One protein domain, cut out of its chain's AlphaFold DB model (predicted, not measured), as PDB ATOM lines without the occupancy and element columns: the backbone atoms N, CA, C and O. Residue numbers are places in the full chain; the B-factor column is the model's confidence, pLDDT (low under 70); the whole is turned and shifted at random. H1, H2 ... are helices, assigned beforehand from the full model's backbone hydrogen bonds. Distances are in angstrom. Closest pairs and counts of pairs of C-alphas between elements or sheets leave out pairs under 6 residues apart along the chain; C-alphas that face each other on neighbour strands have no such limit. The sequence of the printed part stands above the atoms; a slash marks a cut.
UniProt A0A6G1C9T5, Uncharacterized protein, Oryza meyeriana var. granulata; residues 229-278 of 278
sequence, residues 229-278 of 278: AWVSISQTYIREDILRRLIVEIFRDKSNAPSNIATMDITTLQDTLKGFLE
ATOM      1  N   ALA A 229      19.084 -30.016 -55.118       88.75
ATOM      2  CA  ALA A 229      19.108 -29.526 -53.744       88.75
ATOM      3  C   ALA A 229      17.958 -28.555 -53.495       88.75
ATOM      4  O   ALA A 229      17.596 -27.780 -54.381       88.75
ATOM      5  N   TRP A 230      17.417 -28.566 -52.277       88.06
ATOM      6  CA  TRP A 230      16.413 -27.604 -51.837       88.06
ATOM      7  C   TRP A 230      16.914 -26.839 -50.617       88.06
ATOM      8  O   TRP A 230      17.062 -27.398 -49.530       88.06
ATOM      9  N   VAL A 231      17.142 -25.533 -50.769       87.50
ATOM     10  CA  VAL A 231      17.652 -24.691 -49.682       87.50
ATOM     11  C   VAL A 231      16.767 -23.471 -49.486       87.50
ATOM     12  O   VAL A 231      16.470 -22.731 -50.418       87.50
ATOM     13  N   SER A 232      16.363 -23.253 -48.236       83.12
ATOM     14  CA  SER A 232      15.627 -22.060 -47.829       83.12
ATOM     15  C   SER A 232      16.587 -20.955 -47.407       83.12
ATOM     16  O   SER A 232      17.450 -21.171 -46.550       83.12
ATOM     17  N   ILE A 233      16.401 -19.771 -47.987       84.62
ATOM     18  CA  ILE A 233      17.160 -18.561 -47.682       84.62
ATOM     19  C   ILE A 233      16.195 -17.535 -47.081       84.62
ATOM     20  O   ILE A 233      15.227 -17.123 -47.717       84.62
ATOM     21  N   SER A 234      16.451 -17.133 -45.839       78.00
ATOM     22  CA  SER A 234      15.703 -16.080 -45.148       78.00
ATOM     23  C   SER A 234      16.262 -14.686 -45.446       78.00
ATOM     24  O   SER A 234      17.381 -14.553 -45.932       78.00
ATOM     25  N   GLN A 235      15.501 -13.638 -45.097       74.06
ATOM     26  CA  GLN A 235      15.927 -12.234 -45.252       74.06
ATOM     27  C   GLN A 235      17.300 -11.960 -44.624       74.06
ATOM     28  O   GLN A 235      18.121 -11.263 -45.206       74.06
ATOM     29  N   THR A 236      17.568 -12.560 -43.465       75.81
ATOM     30  CA  THR A 236      18.906 -12.616 -42.875       75.81
ATOM     31  C   THR A 236      19.504 -13.992 -43.129       75.81
ATOM     32  O   THR A 236      18.883 -14.993 -42.759       75.81
ATOM     33  N   TYR A 237      20.699 -14.061 -43.711       79.75
ATOM     34  CA  TYR A 237      21.383 -15.325 -43.970       79.75
ATOM     35  C   TYR A 237      22.896 -15.209 -43.778       79.75
ATOM     36  O   TYR A 237      23.475 -14.136 -43.936       79.75
ATOM     37  N   ILE A 238      23.536 -16.338 -43.467       82.44
ATOM     38  CA  ILE A 238      24.994 -16.487 -43.471       82.44
ATOM     39  C   ILE A 238      25.360 -17.312 -44.702       82.44
ATOM     40  O   ILE A 238      24.821 -18.398 -44.911       82.44
ATOM     41  N   ARG A 239      26.271 -16.798 -45.534       85.12
ATOM     42  CA  ARG A 239      26.664 -17.454 -46.791       85.12
ATOM     43  C   ARG A 239      27.211 -18.864 -46.562       85.12
ATOM     44  O   ARG A 239      26.862 -19.771 -47.310       85.12
ATOM     45  N   GLU A 240      28.027 -19.050 -45.530       84.94
ATOM     46  CA  GLU A 240      28.574 -20.363 -45.185       84.94
ATOM     47  C   GLU A 240      27.480 -21.377 -44.856       84.94
ATOM     48  O   GLU A 240      27.522 -22.497 -45.352       84.94
ATOM     49  N   ASP A 241      26.457 -20.980 -44.097       85.12
ATOM     50  CA  ASP A 241      25.358 -21.876 -43.727       85.12
ATOM     51  C   ASP A 241      24.554 -22.328 -44.946       85.12
ATOM     52  O   ASP A 241      24.123 -23.479 -45.006       85.12
ATOM     53  N   ILE A 242      24.373 -21.450 -45.938       87.81
ATOM     54  CA  ILE A 242      23.730 -21.813 -47.207       87.81
ATOM     55  C   ILE A 242      24.575 -22.852 -47.946       87.81
ATOM     56  O   ILE A 242      24.038 -23.869 -48.377       87.81
ATOM     57  N   LEU A 243      25.887 -22.623 -48.073       89.12
ATOM     58  CA  LEU A 243      26.787 -23.551 -48.764       89.12
ATOM     59  C   LEU A 243      26.855 -24.907 -48.049       89.12
ATOM     60  O   LEU A 243      26.746 -25.942 -48.699       89.12
ATOM     61  N   ARG A 244      26.939 -24.913 -46.712       86.81
ATOM     62  CA  ARG A 244      26.881 -26.140 -45.902       86.81
ATOM     63  C   ARG A 244      25.587 -26.910 -46.157       86.81
ATOM     64  O   ARG A 244      25.637 -28.114 -46.379       86.81
ATOM     65  N   ARG A 245      24.435 -26.229 -46.178       85.69
ATOM     66  CA  ARG A 245      23.134 -26.861 -46.469       85.69
ATOM     67  C   ARG A 245      23.045 -27.412 -47.883       85.69
ATOM     68  O   ARG A 245      22.505 -28.496 -48.051       85.69
ATOM     69  N   LEU A 246      23.572 -26.690 -48.873       88.88
ATOM     70  CA  LEU A 246      23.633 -27.176 -50.252       88.88
ATOM     71  C   LEU A 246      24.418 -28.485 -50.323       88.88
ATOM     72  O   LEU A 246      23.911 -29.453 -50.873       88.88
ATOM     73  N   ILE A 247      25.605 -28.543 -49.712       87.25
ATOM     74  CA  ILE A 247      26.410 -29.772 -49.670       87.25
ATOM     75  C   ILE A 247      25.637 -30.889 -48.958       87.25
ATOM     76  O   ILE A 247      25.505 -31.979 -49.502       87.25
ATOM     77  N   VAL A 248      25.066 -30.631 -47.779       85.38
ATOM     78  CA  VAL A 248      24.299 -31.655 -47.046       85.38
ATOM     79  C   VAL A 248      23.135 -32.206 -47.873       85.38
ATOM     80  O   VAL A 248      22.927 -33.414 -47.876       85.38
ATOM     81  N   GLU A 249      22.395 -31.359 -48.593       85.38
ATOM     82  CA  GLU A 249      21.275 -31.805 -49.433       85.38
ATOM     83  C   GLU A 249      21.743 -32.551 -50.693       85.38
ATOM     84  O   GLU A 249      21.169 -33.583 -51.022       85.38
ATOM     85  N   ILE A 250      22.813 -32.102 -51.361       85.94
ATOM     86  CA  ILE A 250      23.362 -32.762 -52.563       85.94
ATOM     87  C   ILE A 250      23.918 -34.157 -52.244       85.94
ATOM     88  O   ILE A 250      23.783 -35.089 -53.040       85.94
ATOM     89  N   PHE A 251      24.572 -34.299 -51.091       83.00
ATOM     90  CA  PHE A 251      25.203 -35.548 -50.665       83.00
ATOM     91  C   PHE A 251      24.290 -36.422 -49.797       83.00
ATOM     92  O   PHE A 251      24.729 -37.479 -49.349       83.00
ATOM     93  N   ARG A 252      23.032 -36.024 -49.573       74.94
ATOM     94  CA  ARG A 252      22.095 -36.711 -48.671       74.94
ATOM     95  C   ARG A 252      21.932 -38.201 -48.984       74.94
ATOM     96  O   ARG A 252      21.880 -39.006 -48.060       74.94
ATOM     97  N   ASP A 253      21.935 -38.539 -50.271       67.75
ATOM     98  CA  ASP A 253      21.757 -39.905 -50.774       67.75
ATOM     99  C   ASP A 253      23.051 -40.495 -51.378       67.75
ATOM    100  O   ASP A 253      23.033 -41.564 -51.986       67.75
ATOM    101  N   LYS A 254      24.202 -39.815 -51.217       69.00
ATOM    102  CA  LYS A 254      25.499 -40.239 -51.777       69.00
ATOM    103  C   LYS A 254      26.451 -40.705 -50.671       69.00
ATOM    104  O   LYS A 254      26.699 -39.998 -49.702       69.00
ATOM    105  N   SER A 255      27.075 -41.869 -50.859       61.12
ATOM    106  CA  SER A 255      27.996 -42.499 -49.893       61.12
ATOM    107  C   SER A 255      29.295 -41.725 -49.620       61.12
ATOM    108  O   SER A 255      30.031 -42.079 -48.703       61.12
ATOM    109  N   ASN A 256      29.585 -40.677 -50.397       67.06
ATOM    110  CA  ASN A 256      30.859 -39.948 -50.380       67.06
ATOM    111  C   ASN A 256      30.732 -38.559 -49.725       67.06
ATOM    112  O   ASN A 256      31.435 -37.625 -50.110       67.06
ATOM    113  N   ALA A 257      29.803 -38.394 -48.780       65.56
ATOM    114  CA  ALA A 257      29.598 -37.124 -48.092       65.56
ATOM    115  C   ALA A 257      30.876 -36.679 -47.345       65.56
ATOM    116  O   ALA A 257      31.479 -37.487 -46.629       65.56
ATOM    117  N   PRO A 258      31.296 -35.404 -47.453       69.88
ATOM    118  CA  PRO A 258      32.430 -34.901 -46.685       69.88
ATOM    119  C   PRO A 258      32.145 -35.006 -45.178       69.88
ATOM    120  O   PRO A 258      31.144 -34.490 -44.689       69.88
ATOM    121  N   SER A 259      33.035 -35.630 -44.406       68.81
ATOM    122  CA  SER A 259      32.828 -35.852 -42.963       68.81
ATOM    123  C   SER A 259      32.900 -34.570 -42.112       68.81
ATOM    124  O   SER A 259      32.482 -34.576 -40.957       68.81
ATOM    125  N   ASN A 260      33.411 -33.462 -42.671       75.56
ATOM    126  CA  ASN A 260      33.818 -32.264 -41.919       75.56
ATOM    127  C   ASN A 260      33.051 -30.980 -42.316       75.56
ATOM    128  O   ASN A 260      33.535 -29.878 -42.073       75.56
ATOM    129  N   ILE A 261      31.860 -31.079 -42.924       76.31
ATOM    130  CA  ILE A 261      31.116 -29.924 -43.488       76.31
ATOM    131  C   ILE A 261      30.892 -28.795 -42.460       76.31
ATOM    132  O   ILE A 261      30.920 -27.613 -42.805       76.31
ATOM    133  N   ALA A 262      30.695 -29.146 -41.186       73.38
ATOM    134  CA  ALA A 262      30.430 -28.182 -40.118       73.38
ATOM    135  C   ALA A 262      31.624 -27.264 -39.798       73.38
ATOM    136  O   ALA A 262      31.413 -26.140 -39.352       73.38
ATOM    137  N   THR A 263      32.860 -27.720 -40.028       79.12
ATOM    138  CA  THR A 263      34.089 -26.989 -39.673       79.12
ATOM    139  C   THR A 263      34.809 -26.387 -40.877       79.12
ATOM    140  O   THR A 263      35.785 -25.662 -40.694       79.12
ATOM    141  N   MET A 264      34.337 -26.658 -42.098       82.19
ATOM    142  CA  MET A 264      34.909 -26.099 -43.322       82.19
ATOM    143  C   MET A 264      34.738 -24.580 -43.388       82.19
ATOM    144  O   MET A 264      33.680 -24.041 -43.043       82.19
ATOM    145  N   ASP A 265      35.778 -23.912 -43.882       85.75
ATOM    146  CA  ASP A 265      35.747 -22.499 -44.234       85.75
ATOM    147  C   ASP A 265      35.004 -22.270 -45.562       85.75
ATOM    148  O   ASP A 265      34.702 -23.190 -46.330       85.75
ATOM    149  N   ILE A 266      34.682 -21.010 -45.844       85.69
ATOM    150  CA  ILE A 266      33.896 -20.642 -47.023       85.69
ATOM    151  C   ILE A 266      34.553 -21.036 -48.356       85.69
ATOM    152  O   ILE A 266      33.841 -21.344 -49.315       85.69
ATOM    153  N   THR A 267      35.883 -21.010 -48.432       88.25
ATOM    154  CA  THR A 267      36.667 -21.386 -49.616       88.25
ATOM    155  C   THR A 267      36.596 -22.884 -49.860       88.25
ATOM    156  O   THR A 267      36.194 -23.289 -50.947       88.25
ATOM    157  N   THR A 268      36.818 -23.705 -48.830       87.56
ATOM    158  CA  THR A 268      36.703 -25.164 -48.952       87.56
ATOM    159  C   THR A 268      35.278 -25.584 -49.310       87.56
ATOM    160  O   THR A 268      35.089 -26.481 -50.131       87.56
ATOM    161  N   LEU A 269      34.257 -24.915 -48.758       88.31
ATOM    162  CA  LEU A 269      32.857 -25.167 -49.123       88.31
ATOM    163  C   LEU A 269      32.586 -24.879 -50.612       88.31
ATOM    164  O   LEU A 269      31.871 -25.638 -51.265       88.31
ATOM    165  N   GLN A 270      33.151 -23.798 -51.161       88.94
ATOM    166  CA  GLN A 270      33.010 -23.471 -52.584       88.94
ATOM    167  C   GLN A 270      33.747 -24.463 -53.475       88.94
ATOM    168  O   GLN A 270      33.182 -24.898 -54.475       88.94
ATOM    169  N   ASP A 271      34.975 -24.821 -53.117       88.25
ATOM    170  CA  ASP A 271      35.794 -25.731 -53.915       88.25
ATOM    171  C   ASP A 271      35.201 -27.144 -53.922       88.25
ATOM    172  O   ASP A 271      35.155 -27.786 -54.968       88.25
ATOM    173  N   THR A 272      34.625 -27.580 -52.796       87.19
ATOM    174  CA  THR A 272      33.877 -28.844 -52.708       87.19
ATOM    175  C   THR A 272      32.672 -28.856 -53.651       87.19
ATOM    176  O   THR A 272      32.435 -29.849 -54.333       87.19
ATOM    177  N   LEU A 273      31.904 -27.759 -53.715       86.75
ATOM    178  CA  LEU A 273      30.755 -27.661 -54.621       86.75
ATOM    179  C   LEU A 273      31.179 -27.571 -56.089       86.75
ATOM    180  O   LEU A 273      30.550 -28.204 -56.930       86.75
ATOM    181  N   LYS A 274      32.235 -26.814 -56.406       86.88
ATOM    182  CA  LYS A 274      32.761 -26.717 -57.776       86.88
ATOM    183  C   LYS A 274      33.257 -28.065 -58.273       86.88
ATOM    184  O   LYS A 274      32.803 -28.506 -59.315       86.88
ATOM    185  N   GLY A 275      34.088 -28.751 -57.488       85.06
ATOM    186  CA  GLY A 275      34.621 -30.062 -57.861       85.06
ATOM    187  C   GLY A 275      33.568 -31.169 -57.966       85.06
ATOM    188  O   GLY A 275      33.877 -32.246 -58.454       85.06
ATOM    189  N   PHE A 276      32.343 -30.933 -57.488       83.94
ATOM    190  CA  PHE A 276      31.221 -31.848 -57.678       83.94
ATOM    191  C   PHE A 276      30.374 -31.520 -58.918       83.94
ATOM    192  O   PHE A 276      29.743 -32.417 -59.471       83.94
ATOM    193  N   LEU A 277      30.291 -30.242 -59.303       80.31
ATOM    194  CA  LEU A 277      29.433 -29.760 -60.394       80.31
ATOM    195  C   LEU A 277      30.165 -29.630 -61.741       80.31
ATOM    196  O   LEU A 277      29.495 -29.478 -62.764       80.31
ATOM    197  N   GLU A 278      31.498 -29.629 -61.728       75.00
ATOM    198  CA  GLU A 278      32.390 -29.668 -62.900       75.00
ATOM    199  C   GLU A 278      32.852 -31.101 -63.193       75.00
ATOM    200  O   GLU A 278      32.893 -31.453 -64.394       75.00
TER     201      GLU A 278
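Overview. This is residues 229 to 278 of the 278 residues of an uncharacterized protein of Oryza meyeriana var. granulata (UniProt A0A6G1C9T5). Two equal helices, H1 and then H2, pack side by side and run the same way, and a long loop, residues 251 to 265, leads back from the end of H1 to the start of H2. The opening stretch, residues 229 to 238, folds back beside H1 on the side away from H2. The printed part has 50 residues, 24 of them in the two named helices, under half; there is no named strand, and the class is all helix. It is compact, with a radius of gyration of the C-alphas of 10.7 A, and only just elongated, spanning 32 by 21 by 21 A.

Along the chain. Start at C-alpha 229, (19.108, -29.526, -53.744). Find H1, residues 239 to 250, from C-alpha 239 at (26.664, -17.454, -46.791), 16.7 A long. H2, residues 266 to 277, is 16.8 A long and ends at C-alpha 277, (29.433, -29.760, -60.394).

Arrangement. H1 and H2 touch, their closest C-alphas, Glu 240 and Ile 266, 5.6 A apart. They run the same way at a shallow tilt of 31 degrees. In both, every O i to N i+4 pair is within hydrogen-bond range.

Size, cuts and confidence. The farthest C-alphas, Gln 235 and Ser 255, are 32.9 A apart. The printed part has no cut; the link from H1 to H2 is long. Look for low pLDDT, under 70, at residues 253 to 259.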